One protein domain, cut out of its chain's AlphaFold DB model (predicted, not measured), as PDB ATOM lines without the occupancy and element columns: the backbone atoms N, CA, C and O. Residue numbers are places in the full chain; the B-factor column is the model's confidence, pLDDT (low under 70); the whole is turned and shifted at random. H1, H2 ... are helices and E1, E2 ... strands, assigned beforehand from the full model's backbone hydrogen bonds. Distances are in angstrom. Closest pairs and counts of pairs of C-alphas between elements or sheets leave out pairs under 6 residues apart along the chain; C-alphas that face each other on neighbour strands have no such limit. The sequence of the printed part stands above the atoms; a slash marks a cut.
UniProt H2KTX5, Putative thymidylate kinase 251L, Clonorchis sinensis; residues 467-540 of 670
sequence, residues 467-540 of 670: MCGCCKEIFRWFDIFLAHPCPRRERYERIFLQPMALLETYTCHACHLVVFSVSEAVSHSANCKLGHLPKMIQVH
ATOM      1  N   MET A 467     216.612 146.749  81.428       85.75
ATOM      2  CA  MET A 467     217.091 147.137  80.106       85.75
ATOM      3  C   MET A 467     218.220 148.158  80.222       85.75
ATOM      4  O   MET A 467     218.072 149.208  80.856       85.75
ATOM      5  N   CYS A 468     219.334 147.884  79.546       79.38
ATOM      6  CA  CYS A 468     220.439 148.825  79.431       79.38
ATOM      7  C   CYS A 468     220.058 150.020  78.549       79.38
ATOM      8  O   CYS A 468     219.646 149.860  77.399       79.38
ATOM      9  N   GLY A 469     220.263 151.242  79.047       75.75
ATOM     10  CA  GLY A 469     220.024 152.462  78.275       75.75
ATOM     11  C   GLY A 469     220.893 152.583  77.021       75.75
ATOM     12  O   GLY A 469     220.435 153.162  76.031       75.75
ATOM     13  N   CYS A 470     222.097 152.003  77.035       72.75
ATOM     14  CA  CYS A 470     223.083 152.098  75.961       72.75
ATOM     15  C   CYS A 470     222.916 151.019  74.879       72.75
ATOM     16  O   CYS A 470     222.652 151.367  73.731       72.75
ATOM     17  N   CYS A 471     223.066 149.733  75.224       77.00
ATOM     18  CA  CYS A 471     222.993 148.624  74.258       77.00
ATOM     19  C   CYS A 471     221.579 148.061  74.057       77.00
ATOM     20  O   CYS A 471     221.378 147.259  73.154       77.00
ATOM     21  N   LYS A 472     220.601 148.477  74.876       83.69
ATOM     22  CA  LYS A 472     219.208 147.984  74.858       83.69
ATOM     23  C   LYS A 472     219.036 146.493  75.171       83.69
ATOM     24  O   LYS A 472     217.923 145.988  75.068       83.69
ATOM     25  N   GLU A 473     220.087 145.805  75.617       83.44
ATOM     26  CA  GLU A 473     219.980 144.438  76.132       83.44
ATOM     27  C   GLU A 473     219.119 144.396  77.400       83.44
ATOM     28  O   GLU A 473     219.166 145.314  78.226       83.44
ATOM     29  N   ILE A 474     218.337 143.321  77.541       85.06
ATOM     30  CA  ILE A 474     217.438 143.088  78.672       85.06
ATOM     31  C   ILE A 474     217.980 141.931  79.505       85.06
ATOM     32  O   ILE A 474     218.181 140.826  79.009       85.06
ATOM     33  N   PHE A 475     218.142 142.180  80.795       82.25
ATOM     34  CA  PHE A 475     218.667 141.240  81.770       82.25
ATOM     35  C   PHE A 475     217.555 140.787  82.707       82.25
ATOM     36  O   PHE A 475     216.678 141.573  83.065       82.25
ATOM     37  N   ARG A 476     217.597 139.515  83.111       80.75
ATOM     38  CA  ARG A 476     216.640 138.947  84.073       80.75
ATOM     39  C   ARG A 476     217.008 139.204  85.530       80.75
ATOM     40  O   ARG A 476     216.131 139.265  86.383       80.75
ATOM     41  N   TRP A 477     218.301 139.356  85.787       76.12
ATOM     42  CA  TRP A 477     218.868 139.486  87.119       76.12
ATOM     43  C   TRP A 477     219.675 140.778  87.215       76.12
ATOM     44  O   TRP A 477     220.346 141.170  86.252       76.12
ATOM     45  N   PHE A 478     219.553 141.468  88.348       75.06
ATOM     46  CA  PHE A 478     220.130 142.797  88.517       75.06
ATOM     47  C   PHE A 478     221.652 142.752  88.695       75.06
ATOM     48  O   PHE A 478     222.359 143.581  88.136       75.06
ATOM     49  N   ASP A 479     222.176 141.751  89.392       68.88
ATOM     50  CA  ASP A 479     223.612 141.470  89.509       68.88
ATOM     51  C   ASP A 479     224.290 141.296  88.137       68.88
ATOM     52  O   ASP A 479     225.305 141.937  87.859       68.88
ATOM     53  N   ILE A 480     223.690 140.520  87.230       73.00
ATOM     54  CA  ILE A 480     224.186 140.344  85.856       73.00
ATOM     55  C   ILE A 480     224.125 141.677  85.102       73.00
ATOM     56  O   ILE A 480     225.055 142.039  84.379       73.00
ATOM     57  N   PHE A 481     223.054 142.448  85.299       76.62
ATOM     58  CA  PHE A 481     222.941 143.792  84.746       76.62
ATOM     59  C   PHE A 481     224.007 144.757  85.290       76.62
ATOM     60  O   PHE A 481     224.486 145.614  84.554       76.62
ATOM     61  N   LEU A 482     224.412 144.661  86.549       69.94
ATOM     62  CA  LEU A 482     225.494 145.483  87.090       69.94
ATOM     63  C   LEU A 482     226.854 145.045  86.535       69.94
ATOM     64  O   LEU A 482     227.687 145.875  86.154       69.94
ATOM     65  N   ALA A 483     227.050 143.733  86.410       66.12
ATOM     66  CA  ALA A 483     228.257 143.109  85.887       66.12
ATOM     67  C   ALA A 483     228.393 143.180  84.353       66.12
ATOM     68  O   ALA A 483     229.491 142.922  83.847       66.12
ATOM     69  N   HIS A 484     227.379 143.646  83.607       68.19
ATOM     70  CA  HIS A 484     227.498 143.754  82.149       68.19
ATOM     71  C   HIS A 484     228.407 144.920  81.706       68.19
ATOM     72  O   HIS A 484     228.185 146.076  82.089       68.19
ATOM     73  N   PRO A 485     229.428 144.652  80.876       58.66
ATOM     74  CA  PRO A 485     230.285 145.682  80.310       58.66
ATOM     75  C   PRO A 485     229.608 146.295  79.078       58.66
ATOM     76  O   PRO A 485     229.193 145.586  78.162       58.66
ATOM     77  N   CYS A 486     229.466 147.619  79.053       60.47
ATOM     78  CA  CYS A 486     228.961 148.341  77.889       60.47
ATOM     79  C   CYS A 486     229.841 149.583  77.635       60.47
ATOM     80  O   CYS A 486     230.088 150.336  78.579       60.47
ATOM     81  N   PRO A 487     230.270 149.857  76.380       50.00
ATOM     82  CA  PRO A 487     231.285 150.880  76.073       50.00
ATOM     83  C   PRO A 487     230.934 152.305  76.522       50.00
ATOM     84  O   PRO A 487     231.812 153.113  76.818       50.00
ATOM     85  N   ARG A 488     229.636 152.637  76.559       49.38
ATOM     86  CA  ARG A 488     229.130 153.938  77.043       49.38
ATOM     87  C   ARG A 488     228.878 153.965  78.556       49.38
ATOM     88  O   ARG A 488     228.763 155.039  79.134       49.38
ATOM     89  N   ARG A 489     228.812 152.792  79.184       50.88
ATOM     90  CA  ARG A 489     228.463 152.554  80.592       50.88
ATOM     91  C   ARG A 489     229.683 152.480  81.508       50.88
ATOM     92  O   ARG A 489     229.594 152.764  82.698       50.88
ATOM     93  N   GLU A 490     230.823 152.165  80.912       47.22
ATOM     94  CA  GLU A 490     232.155 152.148  81.514       47.22
ATOM     95  C   GLU A 490     232.664 153.530  81.959       47.22
ATOM     96  O   GLU A 490     233.578 153.599  82.766       47.22
ATOM     97  N   ARG A 491     232.067 154.643  81.514       47.12
ATOM     98  CA  ARG A 491     232.608 155.980  81.828       47.12
ATOM     99  C   ARG A 491     231.845 156.767  82.889       47.12
ATOM    100  O   ARG A 491     232.413 157.714  83.407       47.12
ATOM    101  N   TYR A 492     230.606 156.392  83.231       47.53
ATOM    102  CA  TYR A 492     229.764 157.188  84.142       47.53
ATOM    103  C   TYR A 492     228.868 156.341  85.045       47.53
ATOM    104  O   TYR A 492     229.042 156.344  86.255       47.53
ATOM    105  N   GLU A 493     227.943 155.564  84.482       49.72
ATOM    106  CA  GLU A 493     226.890 154.884  85.258       49.72
ATOM    107  C   GLU A 493     227.417 153.812  86.228       49.72
ATOM    108  O   GLU A 493     226.858 153.634  87.302       49.72
ATOM    109  N   ARG A 494     228.510 153.113  85.884       50.47
ATOM    110  CA  ARG A 494     229.153 152.137  86.785       50.47
ATOM    111  C   ARG A 494     229.991 152.776  87.885       50.47
ATOM    112  O   ARG A 494     230.068 152.227  88.974       50.47
ATOM    113  N   ILE A 495     230.614 153.913  87.593       48.94
ATOM    114  CA  ILE A 495     231.438 154.657  88.553       48.94
ATOM    115  C   ILE A 495     230.537 155.388  89.557       48.94
ATOM    116  O   ILE A 495     230.905 155.546  90.718       48.94
ATOM    117  N   PHE A 496     229.322 155.746  89.131       50.75
ATOM    118  CA  PHE A 496     228.284 156.300  89.988       50.75
ATOM    119  C   PHE A 496     227.473 155.271  90.755       50.75
ATOM    120  O   PHE A 496     226.725 155.708  91.608       50.75
ATOM    121  N   LEU A 497     227.623 153.954  90.555       59.91
ATOM    122  CA  LEU A 497     227.004 152.927  91.418       59.91
ATOM    123  C   LEU A 497     227.714 152.832  92.783       59.91
ATOM    124  O   LEU A 497     228.085 151.774  93.281       59.91
ATOM    125  N   GLN A 498     227.917 154.001  93.372       69.75
ATOM    126  CA  GLN A 498     228.290 154.234  94.745       69.75
ATOM    127  C   GLN A 498     227.081 153.929  95.643       69.75
ATOM    128  O   GLN A 498     225.941 153.829  95.160       69.75
ATOM    129  N   PRO A 499     227.299 153.770  96.953       74.81
ATOM    130  CA  PRO A 499     226.227 153.427  97.877       74.81
ATOM    131  C   PRO A 499     224.980 154.337  97.818       74.81
ATOM    132  O   PRO A 499     223.868 153.835  97.978       74.81
ATOM    133  N   MET A 500     225.120 155.635  97.527       71.94
ATOM    134  CA  MET A 500     223.998 156.567  97.344       71.94
ATOM    135  C   MET A 500     223.189 156.290  96.075       71.94
ATOM    136  O   MET A 500     221.962 156.226  96.129       71.94
ATOM    137  N   ALA A 501     223.839 156.085  94.930       70.44
ATOM    138  CA  ALA A 501     223.116 155.834  93.680       70.44
ATOM    139  C   ALA A 501     222.416 154.474  93.664       70.44
ATOM    140  O   ALA A 501     221.399 154.306  92.986       70.44
ATOM    141  N   LEU A 502     222.916 153.512  94.446       73.62
ATOM    142  CA  LEU A 502     222.219 152.252  94.673       73.62
ATOM    143  C   LEU A 502     220.799 152.516  95.199       73.62
ATOM    144  O   LEU A 502     219.837 151.956  94.671       73.62
ATOM    145  N   LEU A 503     220.646 153.434  96.161       72.00
ATOM    146  CA  LEU A 503     219.341 153.825  96.708       72.00
ATOM    147  C   LEU A 503     218.472 154.597  95.706       72.00
ATOM    148  O   LEU A 503     217.249 154.602  95.834       72.00
ATOM    149  N   GLU A 504     219.070 155.213  94.689       73.62
ATOM    150  CA  GLU A 504     218.369 156.008  93.678       73.62
ATOM    151  C   GLU A 504     218.193 155.293  92.330       73.62
ATOM    152  O   GLU A 504     217.959 155.928  91.300       73.62
ATOM    153  N   THR A 505     218.259 153.963  92.314       79.06
ATOM    154  CA  THR A 505     218.026 153.202  91.084       79.06
ATOM    155  C   THR A 505     216.541 152.925  90.874       79.06
ATOM    156  O   THR A 505     215.853 152.366  91.734       79.06
ATOM    157  N   TYR A 506     216.058 153.254  89.679       81.12
ATOM    158  CA  TYR A 506     214.678 153.047  89.263       81.12
ATOM    159  C   TYR A 506     214.611 152.258  87.964       81.12
ATOM    160  O   TYR A 506     215.469 152.358  87.090       81.12
ATOM    161  N   THR A 507     213.523 151.515  87.814       86.56
ATOM    162  CA  THR A 507     213.165 150.797  86.596       86.56
ATOM    163  C   THR A 507     211.838 151.310  86.069       86.56
ATOM    164  O   THR A 507     210.884 151.517  86.819       86.56
ATOM    165  N   CYS A 508     211.760 151.531  84.765       87.44
ATOM    166  CA  CYS A 508     210.499 151.867  84.122       87.44
ATOM    167  C   CYS A 508     209.631 150.614  83.968       87.44
ATOM    168  O   CYS A 508     210.064 149.639  83.357       87.44
ATOM    169  N   HIS A 509     208.386 150.646  84.446       87.56
ATOM    170  CA  HIS A 509     207.471 149.509  84.312       87.56
ATOM    171  C   HIS A 509     207.166 149.137  82.848       87.56
ATOM    172  O   HIS A 509     207.005 147.959  82.542       87.56
ATOM    173  N   ALA A 510     207.107 150.121  81.941       88.56
ATOM    174  CA  ALA A 510     206.717 149.899  80.546       88.56
ATOM    175  C   ALA A 510     207.878 149.439  79.653       88.56
ATOM    176  O   ALA A 510     207.735 148.492  78.887       88.56
ATOM    177  N   CYS A 511     209.029 150.116  79.724       88.44
ATOM    178  CA  CYS A 511     210.165 149.825  78.843       88.44
ATOM    179  C   CYS A 511     211.303 149.064  79.529       88.44
ATOM    180  O   CYS A 511     212.264 148.702  78.863       88.44
ATOM    181  N   HIS A 512     211.224 148.852  80.845       88.75
ATOM    182  CA  HIS A 512     212.263 148.218  81.660       88.75
ATOM    183  C   HIS A 512     213.596 148.980  81.716       88.75
ATOM    184  O   HIS A 512     214.578 148.440  82.217       88.75
ATOM    185  N   LEU A 513     213.658 150.230  81.237       86.44
ATOM    186  CA  LEU A 513     214.866 151.056  81.319       86.44
ATOM    187  C   LEU A 513     215.259 151.260  82.780       86.44
ATOM    188  O   LEU A 513     214.431 151.696  83.581       86.44
ATOM    189  N   VAL A 514     216.523 150.984  83.083       83.12
ATOM    190  CA  VAL A 514     217.118 151.306  84.379       83.12
ATOM    191  C   VAL A 514     217.743 152.695  84.328       83.12
ATOM    192  O   VAL A 514     218.461 153.016  83.378       83.12
ATOM    193  N   VAL A 515     217.485 153.494  85.355       79.12
ATOM    194  CA  VAL A 515     218.056 154.830  85.573       79.12
ATOM    195  C   VAL A 515     218.542 154.945  87.018       79.12
ATOM    196  O   VAL A 515     218.021 154.242  87.883       79.12
ATOM    197  N   PHE A 516     219.523 155.808  87.287       74.81
ATOM    198  CA  PHE A 516     220.222 155.871  88.586       74.81
ATOM    199  C   PHE A 516     219.977 157.168  89.357       74.81
ATOM    200  O   PHE A 516     220.673 157.467  90.324       74.81
ATOM    201  N   SER A 517     219.006 157.967  88.920       72.38
ATOM    202  CA  SER A 517     218.602 159.167  89.641       72.38
ATOM    203  C   SER A 517     217.101 159.385  89.564       72.38
ATOM    204  O   SER A 517     216.435 159.051  88.577       72.38
ATOM    205  N   VAL A 518     216.568 160.047  90.591       74.88
ATOM    206  CA  VAL A 518     215.157 160.456  90.619       74.88
ATOM    207  C   VAL A 518     214.835 161.398  89.453       74.88
ATOM    208  O   VAL A 518     213.780 161.289  88.834       74.88
ATOM    209  N   SER A 519     215.753 162.304  89.104       74.38
ATOM    210  CA  SER A 519     215.569 163.237  87.984       74.38
ATOM    211  C   SER A 519     215.422 162.510  86.646       74.38
ATOM    212  O   SER A 519     214.545 162.849  85.849       74.38
ATOM    213  N   GLU A 520     216.262 161.508  86.383       76.75
ATOM    214  CA  GLU A 520     216.145 160.685  85.177       76.75
ATOM    215  C   GLU A 520     214.859 159.869  85.182       76.75
ATOM    216  O   GLU A 520     214.214 159.766  84.142       76.75
ATOM    217  N   ALA A 521     214.448 159.347  86.337       80.75
ATOM    218  CA  ALA A 521     213.197 158.614  86.474       80.75
ATOM    219  C   ALA A 521     211.984 159.491  86.134       80.75
ATOM    220  O   ALA A 521     211.153 159.102  85.311       80.75
ATOM    221  N   VAL A 522     211.913 160.703  86.692       81.56
ATOM    222  CA  VAL A 522     210.843 161.670  86.405       81.56
ATOM    223  C   VAL A 522     210.864 162.074  84.929       81.56
ATOM    224  O   VAL A 522     209.845 161.960  84.245       81.56
ATOM    225  N   SER A 523     212.027 162.465  84.401       82.75
ATOM    226  CA  SER A 523     212.187 162.864  82.996       82.75
ATOM    227  C   SER A 523     211.834 161.735  82.022       82.75
ATOM    228  O   SER A 523     211.168 161.958  81.008       82.75
ATOM    229  N   HIS A 524     212.238 160.502  82.338       85.12
ATOM    230  CA  HIS A 524     211.908 159.330  81.542       85.12
ATOM    231  C   HIS A 524     210.416 159.014  81.602       85.12
ATOM    232  O   HIS A 524     209.829 158.733  80.562       85.12
ATOM    233  N   SER A 525     209.794 159.084  82.783       87.94
ATOM    234  CA  SER A 525     208.360 158.821  82.925       87.94
ATOM    235  C   SER A 525     207.522 159.764  82.047       87.94
ATOM    236  O   SER A 525     206.600 159.327  81.365       87.94
ATOM    237  N   ALA A 526     207.903 161.038  81.940       86.12
ATOM    238  CA  ALA A 526     207.218 161.989  81.066       86.12
ATOM    239  C   ALA A 526     207.396 161.687  79.564       86.12
ATOM    240  O   ALA A 526     206.508 161.983  78.772       86.12
ATOM    241  N   ASN A 527     208.526 161.092  79.168       86.44
ATOM    242  CA  ASN A 527     208.945 160.964  77.766       86.44
ATOM    243  C   ASN A 527     209.052 159.509  77.275       86.44
ATOM    244  O   ASN A 527     209.704 159.232  76.260       86.44
ATOM    245  N   CYS A 528     208.488 158.546  78.005       87.62
ATOM    246  CA  CYS A 528     208.639 157.141  77.657       87.62
ATOM    247  C   CYS A 528     207.888 156.812  76.357       87.62
ATOM    248  O   CYS A 528     206.706 157.098  76.201       87.62
ATOM    249  N   LYS A 529     208.580 156.169  75.410       84.56
ATOM    250  CA  LYS A 529     208.011 155.815  74.096       84.56
ATOM    251  C   LYS A 529     207.053 154.620  74.138       84.56
ATOM    252  O   LYS A 529     206.257 154.461  73.223       84.56
ATOM    253  N   LEU A 530     207.170 153.767  75.158       85.25
ATOM    254  CA  LEU A 530     206.396 152.523  75.296       85.25
ATOM    255  C   LEU A 530     205.234 152.643  76.294       85.25
ATOM    256  O   LEU A 530     204.473 151.697  76.462       85.25
ATOM    257  N   GLY A 531     205.085 153.790  76.958       78.56
ATOM    258  CA  GLY A 531     203.975 154.054  77.866       78.56
ATOM    259  C   GLY A 531     203.882 155.539  78.182       78.56
ATOM    260  O   GLY A 531     204.903 156.194  78.354       78.56
ATOM    261  N   HIS A 532     202.670 156.076  78.264       75.94
ATOM    262  CA  HIS A 532     202.450 157.460  78.673       75.94
ATOM    263  C   HIS A 532     202.457 157.540  80.207       75.94
ATOM    264  O   HIS A 532     201.589 156.944  80.843       75.94
ATOM    265  N   LEU A 533     203.422 158.254  80.802       75.94
ATOM    266  CA  LEU A 533     203.598 158.364  82.262       75.94
ATOM    267  C   LEU A 533     203.681 156.995  82.976       75.94
ATOM    268  O   LEU A 533     202.908 156.721  83.898       75.94
ATOM    269  N   PRO A 534     204.599 156.097  82.566       80.50
ATOM    270  CA  PRO A 534     204.730 154.797  83.191       80.50
ATOM    271  C   PRO A 534     205.215 154.941  84.635       80.50
ATOM    272  O   PRO A 534     206.031 155.805  84.964       80.50
ATOM    273  N   LYS A 535     204.738 154.036  85.493       85.06
ATOM    274  CA  LYS A 535     205.196 153.942  86.881       85.06
ATOM    275  C   LYS A 535     206.693 153.620  86.907       85.06
ATOM    276  O   LYS A 535     207.131 152.645  86.290       85.06
ATOM    277  N   MET A 536     207.459 154.432  87.630       85.06
ATOM    278  CA  MET A 536     208.858 154.155  87.950       85.06
ATOM    279  C   MET A 536     208.905 153.360  89.253       85.06
ATOM    280  O   MET A 536     208.295 153.757  90.244       85.06
ATOM    281  N   ILE A 537     209.602 152.229  89.241       81.75
ATOM    282  CA  ILE A 537     209.695 151.307  90.372       81.75
ATOM    283  C   ILE A 537     211.119 151.374  90.907       81.75
ATOM    284  O   ILE A 537     212.067 151.109  90.164       81.75
ATOM    285  N   GLN A 538     211.268 151.746  92.177       79.25
ATOM    286  CA  GLN A 538     212.558 151.708  92.860       79.25
ATOM    287  C   GLN A 538     213.028 150.253  92.970       79.25
ATOM    288  O   GLN A 538     212.240 149.365  93.295       79.25
ATOM    289  N   VAL A 539     214.295 149.997  92.647       75.25
ATOM    290  CA  VAL A 539     214.843 148.639  92.695       75.25
ATOM    291  C   VAL A 539     215.149 148.265  94.142       75.25
ATOM    292  O   VAL A 539     215.808 149.012  94.862       75.25
ATOM    293  N   HIS A 540     214.677 147.090  94.558       74.50
ATOM    294  CA  HIS A 540     215.028 146.483  95.839       74.50
ATOM    295  C   HIS A 540     216.122 145.442  95.643       74.50
ATOM    296  O   HIS A 540     216.083 144.672  94.681       74.50
TER     297      HIS A 540
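This is residues 467 to 540 of the 670 residues of the protein "Putative thymidylate kinase 251L" of Clonorchis sinensis (UniProt H2KTX5). There is little regular structure: at one end, H3 packs over a small sheet of E1 and E2, while H1, H2 and the loop of residues 484 to 498 make the other end. The 74 printed residues, 27 in named elements, run H1, H2, E1, H3, E2; the class is mixed, the order E1 - E2 antiparallel. The whole is compact, radius of gyration of the C-alphas 11.7 A, spanning 30 by 25 by 21 A.

E1 is residues 506 to 508 and E2 536 to 538, ending at C-alpha 538 (212.558, 151.708, 92.860). H3, 518 to 527, is 14.3 A long. H1, 478 to 483, begins at C-alpha 478 (220.130, 142.797, 88.517); H2 is 499 to 503.

In E1 and E2, N 507 and O 537 are 2.8 A apart, within hydrogen-bond range. The closest C-alphas of E1 and H3, Tyr 506 and Ala 521, are 6.4 A apart. H1 and H2 are apart. Every O i to N i+4 pair is within range in H1 and H3; H2 has 0 of 1, and 1 of 2 O i to N i+3 pairs.

The printed part has no cut. The link H1 to H2 is long. Residues 479 and 482 to 498 have pLDDT under 70.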